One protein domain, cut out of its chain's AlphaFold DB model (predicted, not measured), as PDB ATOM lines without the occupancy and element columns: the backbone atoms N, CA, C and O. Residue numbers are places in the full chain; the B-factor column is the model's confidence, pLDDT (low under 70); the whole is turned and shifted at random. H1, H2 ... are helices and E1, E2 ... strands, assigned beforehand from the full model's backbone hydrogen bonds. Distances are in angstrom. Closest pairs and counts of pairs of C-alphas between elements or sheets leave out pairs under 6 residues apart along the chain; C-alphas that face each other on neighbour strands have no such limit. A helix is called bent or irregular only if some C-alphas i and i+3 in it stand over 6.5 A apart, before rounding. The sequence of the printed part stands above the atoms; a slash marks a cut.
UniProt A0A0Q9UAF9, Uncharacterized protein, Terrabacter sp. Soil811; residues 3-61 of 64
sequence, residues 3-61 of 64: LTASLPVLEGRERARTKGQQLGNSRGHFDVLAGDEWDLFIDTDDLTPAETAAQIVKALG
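Overview. This is residues 3 to 61 of the 64 residues of an uncharacterized protein of Terrabacter sp. Soil811 (UniProt A0A0Q9UAF9). Two small groups of parts lie at the two ends of a flat, loosely built model: at one end the longest helix, H1, with the short helix H2 beside it, and at the other end the helix H3 with the short strand E1 near it. Two stretches run between these ends: residues 3 to 6, whose residues 3 to 4 pair with E1 before the backbone enters H1, and the long link from H2 to E1, of which residues 32 to 39 stick out as a free loop. The printed part has 59 residues, with three named helices and one named strand in the order H1, H2, E1, H3, and its class is mostly helix. The whole is loose, with a radius of gyration of the C-alphas of 13.2 A, and the C-alphas span 40 by 27 by 13 A.

Along the chain. H1, the longest helix by residues, takes residues 7 to 18 and measures 16.1 A from first to last C-alpha. It begins at C-alpha 7 (-36.243, 22.856, -30.893) and ends at C-alpha 18 (-31.338, 11.142, -40.868). H2 is residues 25 to 29, Asn 25 to His 29, five residues. The strand E1 is residues 41 to 43, Phe 41 to Asp 43. H3 takes residues 49 to 59 and measures 15.4 A from first to last C-alpha. It runs mainly along z, from C-alpha 49 at (-22.099, 14.081, -25.823) to C-alpha 59 at (-24.678, 15.009, -10.695). No helix is bent or irregular.

Arrangement. H1 and H2 touch, with 7 pairs of C-alphas within 8 A. Their closest C-alphas are those of Glu 11 and Ser 26, 5.9 A apart, and their centres are 10.2 A apart. H1 and H3 are apart, and H2 and H3 are apart. H3 touches no helix. H1 is also apart from E1, and H2 and E1 are apart though they follow each other along the chain. E1 and H3 have 2 pairs of C-alphas within 8 A. The closest are those of Ile 42 and Thr 52, 7.7 A apart, while the centres of E1 and H3 are 10.3 A apart. E1 pairs with no named strand, but residues 3 to 4, a stretch too short to be named, pair with residues 42 to 43 of E1, parallel. In the backbones of H1, H2 and H3, every pair of O of residue i and N of residue i+4 is within hydrogen-bond range.

Size, cuts and confidence. The two C-alphas farthest apart are those of Gln 21 and Gly 61, at 39.8 A, whereas the first and last printed C-alphas, those of Leu 3 and Gly 61, are 17.7 A apart. The link from H2 to E1, with 11 residues between them, is long; that from H1 to H2, with 6 residues, is short; that from E1 to H3, with 5 residues, is tight. Residues 32 to 39 stand free, with C-alpha 34 at (-44.886, 11.957, -20.044). Without them the body has 51 residues and spans 39 by 21 by 14 A, with a radius of gyration of 12.6 A. The printed part has no cut; it runs from residue 3 to residue 61 of a full chain of 64 residues. The mean pLDDT of the printed part is 87.9. The model's confidence is low, under 70, at residues 33 to 36, while the mean pLDDT of H3 is 95.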
ATOM      1  N   LEU A   3     -32.928  15.295 -20.114       93.06
ATOM      2  CA  LEU A   3     -32.077  16.087 -21.005       93.06
ATOM      3  C   LEU A   3     -32.972  16.980 -21.863       93.06
ATOM      4  O   LEU A   3     -33.917  16.487 -22.482       93.06
ATOM      5  N   THR A   4     -32.689  18.274 -21.893       93.25
ATOM      6  CA  THR A   4     -33.412  19.253 -22.705       93.25
ATOM      7  C   THR A   4     -32.498  19.836 -23.772       93.25
ATOM      8  O   THR A   4     -31.273  19.797 -23.667       93.25
ATOM      9  N   ALA A   5     -33.113  20.322 -24.840       94.56
ATOM     10  CA  ALA A   5     -32.486  21.157 -25.850       94.56
ATOM     11  C   ALA A   5     -33.591  21.949 -26.550       94.56
ATOM     12  O   ALA A   5     -34.734  21.483 -26.637       94.56
ATOM     13  N   SER A   6     -33.263  23.121 -27.069       94.81
ATOM     14  CA  SER A   6     -34.152  23.924 -27.884       94.81
ATOM     15  C   SER A   6     -34.528  23.191 -29.172       94.81
ATOM     16  O   SER A   6     -33.761  22.409 -29.749       94.81
ATOM     17  N   LEU A   7     -35.741  23.456 -29.658       93.62
ATOM     18  CA  LEU A   7     -36.243  22.856 -30.893       93.62
ATOM     19  C   LEU A   7     -35.285  23.042 -32.096       93.62
ATOM     20  O   LEU A   7     -35.067  22.062 -32.812       93.62
ATOM     21  N   PRO A   8     -34.644  24.213 -32.316       93.94
ATOM     22  CA  PRO A   8     -33.665  24.373 -33.393       93.94
ATOM     23  C   PRO A   8     -32.470  23.415 -33.290       93.94
ATOM     24  O   PRO A   8     -32.040  22.855 -34.302       93.94
ATOM     25  N   VAL A   9     -31.953  23.180 -32.079       94.88
ATOM     26  CA  VAL A   9     -30.853  22.236 -31.841       94.88
ATOM     27  C   VAL A   9     -31.299  20.806 -32.143       94.88
ATOM     28  O   VAL A   9     -30.587  20.063 -32.828       94.88
ATOM     29  N   LEU A  10     -32.495  20.420 -31.694       93.19
ATOM     30  CA  LEU A  10     -33.062  19.095 -31.960       93.19
ATOM     31  C   LEU A  10     -33.254  18.841 -33.461       93.19
ATOM     32  O   LEU A  10     -32.820  17.804 -33.966       93.19
ATOM     33  N   GLU A  11     -33.806  19.808 -34.193       92.75
ATOM     34  CA  GLU A  11     -33.977  19.725 -35.648       92.75
ATOM     35  C   GLU A  11     -32.635  19.641 -36.390       92.75
ATOM     36  O   GLU A  11     -32.502  18.888 -37.361       92.75
ATOM     37  N   GLY A  12     -31.616  20.373 -35.927       92.31
ATOM     38  CA  GLY A  12     -30.255  20.278 -36.456       92.31
ATOM     39  C   GLY A  12     -29.660  18.878 -36.276       92.31
ATOM     40  O   GLY A  12     -29.150  18.285 -37.232       92.31
ATOM     41  N   ARG A  13     -29.793  18.306 -35.072       91.50
ATOM     42  CA  ARG A  13     -29.344  16.940 -34.743       91.50
ATOM     43  C   ARG A  13     -30.119  15.869 -35.515       91.50
ATOM     44  O   ARG A  13     -29.537  14.869 -35.932       91.50
ATOM     45  N   GLU A  14     -31.424  16.043 -35.708       91.88
ATOM     46  CA  GLU A  14     -32.266  15.164 -36.533       91.88
ATOM     47  C   GLU A  14     -31.788  15.168 -37.985       91.88
ATOM     48  O   GLU A  14     -31.485  14.105 -38.527       91.88
ATOM     49  N   ARG A  15     -31.609  16.354 -38.580       89.69
ATOM     50  CA  ARG A  15     -31.127  16.504 -39.959       89.69
ATOM     51  C   ARG A  15     -29.780  15.818 -40.174       89.69
ATOM     52  O   ARG A  15     -29.608  15.129 -41.180       89.69
ATOM     53  N   ALA A  16     -28.849  15.980 -39.233       88.31
ATOM     54  CA  ALA A  16     -27.536  15.341 -39.287       88.31
ATOM     55  C   ALA A  16     -27.625  13.805 -39.220       88.31
ATOM     56  O   ALA A  16     -26.936  13.118 -39.974       88.31
ATOM     57  N   ARG A  17     -28.500  13.252 -38.364       86.19
ATOM     58  CA  ARG A  17     -28.668  11.797 -38.192       86.19
ATOM     59  C   ARG A  17     -29.385  11.129 -39.360       86.19
ATOM     60  O   ARG A  17     -28.991  10.047 -39.782       86.19
ATOM     61  N   THR A  18     -30.433  11.756 -39.881       81.75
ATOM     62  CA  THR A  18     -31.338  11.142 -40.868       81.75
ATOM     63  C   THR A  18     -30.962  11.495 -42.305       81.75
ATOM     64  O   THR A  18     -31.688  11.143 -43.232       81.75
ATOM     65  N   LYS A  19     -29.856  12.232 -42.505       80.50
ATOM     66  CA  LYS A  19     -29.494  12.872 -43.783       80.50
ATOM     67  C   LYS A  19     -30.667  13.661 -44.394       80.50
ATOM     68  O   LYS A  19     -30.778  13.770 -45.611       80.50
ATOM     69  N   GLY A  20     -31.566  14.174 -43.549       70.81
ATOM     70  CA  GLY A  20     -32.770  14.900 -43.952       70.81
ATOM     71  C   GLY A  20     -33.961  14.049 -44.420       70.81
ATOM     72  O   GLY A  20     -34.905  14.623 -44.949       70.81
ATOM     73  N   GLN A  21     -33.957  12.722 -44.247       72.81
ATOM     74  CA  GLN A  21     -35.052  11.848 -44.714       72.81
ATOM     75  C   GLN A  21     -36.212  11.684 -43.723       72.81
ATOM     76  O   GLN A  21     -37.322  11.352 -44.128       72.81
ATOM     77  N   GLN A  22     -35.972  11.903 -42.432       73.06
ATOM     78  CA  GLN A  22     -37.009  11.893 -41.401       73.06
ATOM     79  C   GLN A  22     -36.921  13.246 -40.712       73.06
ATOM     80  O   GLN A  22     -35.973  13.475 -39.963       73.06
ATOM     81  N   LEU A  23     -37.811  14.158 -41.104       75.81
ATOM     82  CA  LEU A  23     -37.914  15.516 -40.580       75.81
ATOM     83  C   LEU A  23     -39.248  15.665 -39.852       75.81
ATOM     84  O   LEU A  23     -40.269  15.159 -40.315       75.81
ATOM     85  N   GLY A  24     -39.249  16.428 -38.763       84.31
ATOM     86  CA  GLY A  24     -40.456  16.729 -37.998       84.31
ATOM     87  C   GLY A  24     -40.683  15.802 -36.807       84.31
ATOM     88  O   GLY A  24     -41.580  16.086 -36.015       84.31
ATOM     89  N   ASN A  25     -39.843  14.777 -36.602       86.19
ATOM     90  CA  ASN A  25     -39.902  13.967 -35.386       86.19
ATOM     91  C   ASN A  25     -39.599  14.821 -34.158       86.19
ATOM     92  O   ASN A  25     -40.301  14.695 -33.157       86.19
ATOM     93  N   SER A  26     -38.621  15.731 -34.248       88.50
ATOM     94  CA  SER A  26     -38.317  16.652 -33.149       88.50
ATOM     95  C   SER A  26     -39.522  17.519 -32.802       88.50
ATOM     96  O   SER A  26     -39.866  17.613 -31.634       88.50
ATOM     97  N   ARG A  27     -40.229  18.073 -33.800       88.75
ATOM     98  CA  ARG A  27     -41.443  18.883 -33.579       88.75
ATOM     99  C   ARG A  27     -42.577  18.084 -32.950       88.75
ATOM    100  O   ARG A  27     -43.205  18.567 -32.019       88.75
ATOM    101  N   GLY A  28     -42.828  16.875 -33.452       86.75
ATOM    102  CA  GLY A  28     -43.920  16.025 -32.969       86.75
ATOM    103  C   GLY A  28     -43.744  15.538 -31.529       86.75
ATOM    104  O   GLY A  28     -44.723  15.134 -30.913       86.75
ATOM    105  N   HIS A  29     -42.519  15.585 -30.998       85.12
ATOM    106  CA  HIS A  29     -42.187  15.137 -29.643       85.12
ATOM    107  C   HIS A  29     -41.658  16.269 -28.746       85.12
ATOM    108  O   HIS A  29     -41.323  16.024 -27.588       85.12
ATOM    109  N   PHE A  30     -41.566  17.498 -29.262       84.56
ATOM    110  CA  PHE A  30     -41.118  18.650 -28.488       84.56
ATOM    111  C   PHE A  30     -42.157  18.985 -27.418       84.56
ATOM    112  O   PHE A  30     -43.346  19.065 -27.718       84.56
ATOM    113  N   ASP A  31     -41.709  19.135 -26.171       76.69
ATOM    114  CA  ASP A  31     -42.553  19.395 -24.997       76.69
ATOM    115  C   ASP A  31     -43.709  18.406 -24.761       76.69
ATOM    116  O   ASP A  31     -44.594  18.655 -23.943       76.69
ATOM    117  N   VAL A  32     -43.674  17.229 -25.394       77.25
ATOM    118  CA  VAL A  32     -44.557  16.115 -25.036       77.25
ATOM    119  C   VAL A  32     -44.046  15.519 -23.723       77.25
ATOM    120  O   VAL A  32     -43.121  14.706 -23.701       77.25
ATOM    121  N   LEU A  33     -44.616  15.976 -22.606       69.25
ATOM    122  CA  LEU A  33     -44.278  15.510 -21.262       69.25
ATOM    123  C   LEU A  33     -45.059  14.239 -20.923       69.25
ATOM    124  O   LEU A  33     -46.284  14.254 -20.831       69.25
ATOM    125  N   ALA A  34     -44.341  13.142 -20.693       60.28
ATOM    126  CA  ALA A  34     -44.886  11.957 -20.044       60.28
ATOM    127  C   ALA A  34     -44.501  11.987 -18.557       60.28
ATOM    128  O   ALA A  34     -43.468  11.445 -18.176       60.28
ATOM    129  N   GLY A  35     -45.333  12.634 -17.737       61.81
ATOM    130  CA  GLY A  35     -45.232  12.601 -16.275       61.81
ATOM    131  C   GLY A  35     -44.307  13.658 -15.670       61.81
ATOM    132  O   GLY A  35     -43.183  13.878 -16.128       61.81
ATOM    133  N   ASP A  36     -44.803  14.296 -14.614       68.38
ATOM    134  CA  ASP A  36     -44.080  15.312 -13.861       68.38
ATOM    135  C   ASP A  36     -43.485  14.692 -12.598       68.38
ATOM    136  O   ASP A  36     -44.207  14.363 -11.664       68.38
ATOM    137  N   GLU A  37     -42.168  14.487 -12.628       79.06
ATOM    138  CA  GLU A  37     -41.193  14.850 -11.588       79.06
ATOM    139  C   GLU A  37     -39.828  14.281 -12.006       79.06
ATOM    140  O   GLU A  37     -39.669  13.084 -12.248       79.06
ATOM    141  N   TRP A  38     -38.829  15.155 -12.145       85.75
ATOM    142  CA  TRP A  38     -37.464  14.753 -12.477       85.75
ATOM    143  C   TRP A  38     -36.493  15.403 -11.495       85.75
ATOM    144  O   TRP A  38     -36.459  16.624 -11.384       85.75
ATOM    145  N   ASP A  39     -35.634  14.605 -10.863       89.31
ATOM    146  CA  ASP A  39     -34.660  15.104  -9.872       89.31
ATOM    147  C   ASP A  39     -33.484  15.890 -10.482       89.31
ATOM    148  O   ASP A  39     -32.687  16.493  -9.769       89.31
ATOM    149  N   LEU A  40     -33.332  15.853 -11.810       89.38
ATOM    150  CA  LEU A  40     -32.210  16.460 -12.526       89.38
ATOM    151  C   LEU A  40     -32.630  16.876 -13.931       89.38
ATOM    152  O   LEU A  40     -33.156  16.052 -14.684       89.38
ATOM    153  N   PHE A  41     -32.320  18.116 -14.293       91.56
ATOM    154  CA  PHE A  41     -32.477  18.665 -15.634       91.56
ATOM    155  C   PHE A  41     -31.108  19.093 -16.157       91.56
ATOM    156  O   PHE A  41     -30.369  19.778 -15.453       91.56
ATOM    157  N   ILE A  42     -30.777  18.687 -17.381       94.19
ATOM    158  CA  ILE A  42     -29.546  19.097 -18.062       94.19
ATOM    159  C   ILE A  42     -29.931  19.698 -19.408       94.19
ATOM    160  O   ILE A  42     -30.471  18.996 -20.265       94.19
ATOM    161  N   ASP A  43     -29.631  20.981 -19.589       95.31
ATOM    162  CA  ASP A  43     -29.692  21.631 -20.893       95.31
ATOM    163  C   ASP A  43     -28.466  21.235 -21.721       95.31
ATOM    164  O   ASP A  43     -27.330  21.317 -21.256       95.31
ATOM    165  N   THR A  44     -28.710  20.752 -22.935       97.38
ATOM    166  CA  THR A  44     -27.688  20.192 -23.818       97.38
ATOM    167  C   THR A  44     -27.452  21.024 -25.068       97.38
ATOM    168  O   THR A  44     -26.747  20.534 -25.947       97.38
ATOM    169  N   ASP A  45     -28.018  22.230 -25.186       97.00
ATOM    170  CA  ASP A  45     -27.914  23.054 -26.402       97.00
ATOM    171  C   ASP A  45     -26.476  23.207 -26.897       97.00
ATOM    172  O   ASP A  45     -26.174  22.856 -28.041       97.00
ATOM    173  N   ASP A  46     -25.584  23.595 -25.987       96.38
ATOM    174  CA  ASP A  46     -24.174  23.855 -26.285       96.38
ATOM    175  C   ASP A  46     -23.241  22.720 -25.842       96.38
ATOM    176  O   ASP A  46     -22.020  22.863 -25.882       96.38
ATOM    177  N   LEU A  47     -23.795  21.581 -25.416       96.88
ATOM    178  CA  LEU A  47     -23.004  20.453 -24.933       96.88
ATOM    179  C   LEU A  47     -22.760  19.419 -26.027       96.88
ATOM    180  O   LEU A  47     -23.669  18.950 -26.724       96.88
ATOM    181  N   THR A  48     -21.518  18.957 -26.097       95.56
ATOM    182  CA  THR A  48     -21.175  17.701 -26.755       95.56
ATOM    183  C   THR A  48     -21.697  16.500 -25.950       95.56
ATOM    184  O   THR A  48     -21.999  16.609 -24.752       95.56
ATOM    185  N   PRO A  49     -21.764  15.299 -26.558       95.19
ATOM    186  CA  PRO A  49     -22.099  14.081 -25.823       95.19
ATOM    187  C   PRO A  49     -21.157  13.793 -24.644       95.19
ATOM    188  O   PRO A  49     -21.617  13.338 -23.599       95.19
ATOM    189  N   ALA A  50     -19.858  14.083 -24.789       97.06
ATOM    190  CA  ALA A  50     -18.869  13.867 -23.734       97.06
ATOM    191  C   ALA A  50     -19.080  14.820 -22.548       97.06
ATOM    192  O   ALA A  50     -19.062  14.387 -21.398       97.06
ATOM    193  N   GLU A  51     -19.353  16.098 -22.816       97.69
ATOM    194  CA  GLU A  51     -19.656  17.080 -21.768       97.69
ATOM    195  C   GLU A  51     -20.979  16.766 -21.069       97.69
ATOM    196  O   GLU A  51     -21.061  16.841 -19.845       97.69
ATOM    197  N   THR A  52     -21.994  16.337 -21.824       97.00
ATOM    198  CA  THR A  52     -23.269  15.877 -21.253       97.00
ATOM    199  C   THR A  52     -23.037  14.702 -20.300       97.00
ATOM    200  O   THR A  52     -23.517  14.723 -19.169       97.00
ATOM    201  N   ALA A  53     -22.254  13.699 -20.711       95.19
ATOM    202  CA  ALA A  53     -21.916  12.556 -19.864       95.19
ATOM    203  C   ALA A  53     -21.167  12.978 -18.588       95.19
ATOM    204  O   ALA A  53     -21.507  12.513 -17.500       95.19
ATOM    205  N   ALA A  54     -20.211  13.905 -18.697       94.88
ATOM    206  CA  ALA A  54     -19.492  14.442 -17.543       94.88
ATOM    207  C   ALA A  54     -20.431  15.145 -16.545       94.88
ATOM    208  O   ALA A  54     -20.275  14.983 -15.333       94.88
ATOM    209  N   GLN A  55     -21.439  15.882 -17.026       94.81
ATOM    210  CA  GLN A  55     -22.443  16.493 -16.150       94.81
ATOM    211  C   GLN A  55     -23.304  15.453 -15.423       94.81
ATOM    212  O   GLN A  55     -23.592  15.630 -14.240       94.81
ATOM    213  N   ILE A  56     -23.665  14.352 -16.090       94.25
ATOM    214  CA  ILE A  56     -24.423  13.249 -15.478       94.25
ATOM    215  C   ILE A  56     -23.608  12.595 -14.359       94.25
ATOM    216  O   ILE A  56     -24.101  12.457 -13.244       94.25
ATOM    217  N   VAL A  57     -22.352  12.235 -14.633       94.56
ATOM    218  CA  VAL A  57     -21.440  11.625 -13.649       94.56
ATOM    219  C   VAL A  57     -21.276  12.533 -12.430       94.56
ATOM    220  O   VAL A  57     -21.456  12.089 -11.294       94.56
ATOM    221  N   LYS A  58     -21.043  13.831 -12.667       92.12
ATOM    222  CA  LYS A  58     -20.950  14.847 -11.614       92.12
ATOM    223  C   LYS A  58     -22.225  14.923 -10.771       92.12
ATOM    224  O   LYS A  58     -22.134  14.993  -9.549       92.12
ATOM    225  N   ALA A  59     -23.400  14.919 -11.400       92.19
ATOM    226  CA  ALA A  59     -24.678  15.009 -10.695       92.19
ATOM    227  C   ALA A  59     -24.998  13.751  -9.871       92.19
ATOM    228  O   ALA A  59     -25.639  13.850  -8.830       92.19
ATOM    229  N   LEU A  60     -24.522  12.582 -10.308       89.19
ATOM    230  CA  LEU A  60     -24.675  11.318  -9.584       89.19
ATOM    231  C   LEU A  60     -23.664  11.145  -8.439       89.19
ATOM    232  O   LEU A  60     -23.761  10.172  -7.695       89.19
ATOM    233  N   GLY A  61     -22.691  12.053  -8.294       88.81
ATOM    234  CA  GLY A  61     -21.630  11.928  -7.290       88.81
ATOM    235  C   GLY A  61     -20.717  10.721  -7.523       88.81
ATOM    236  O   GLY A  61     -20.066  10.259  -6.589       88.81
TER     237      GLY A  61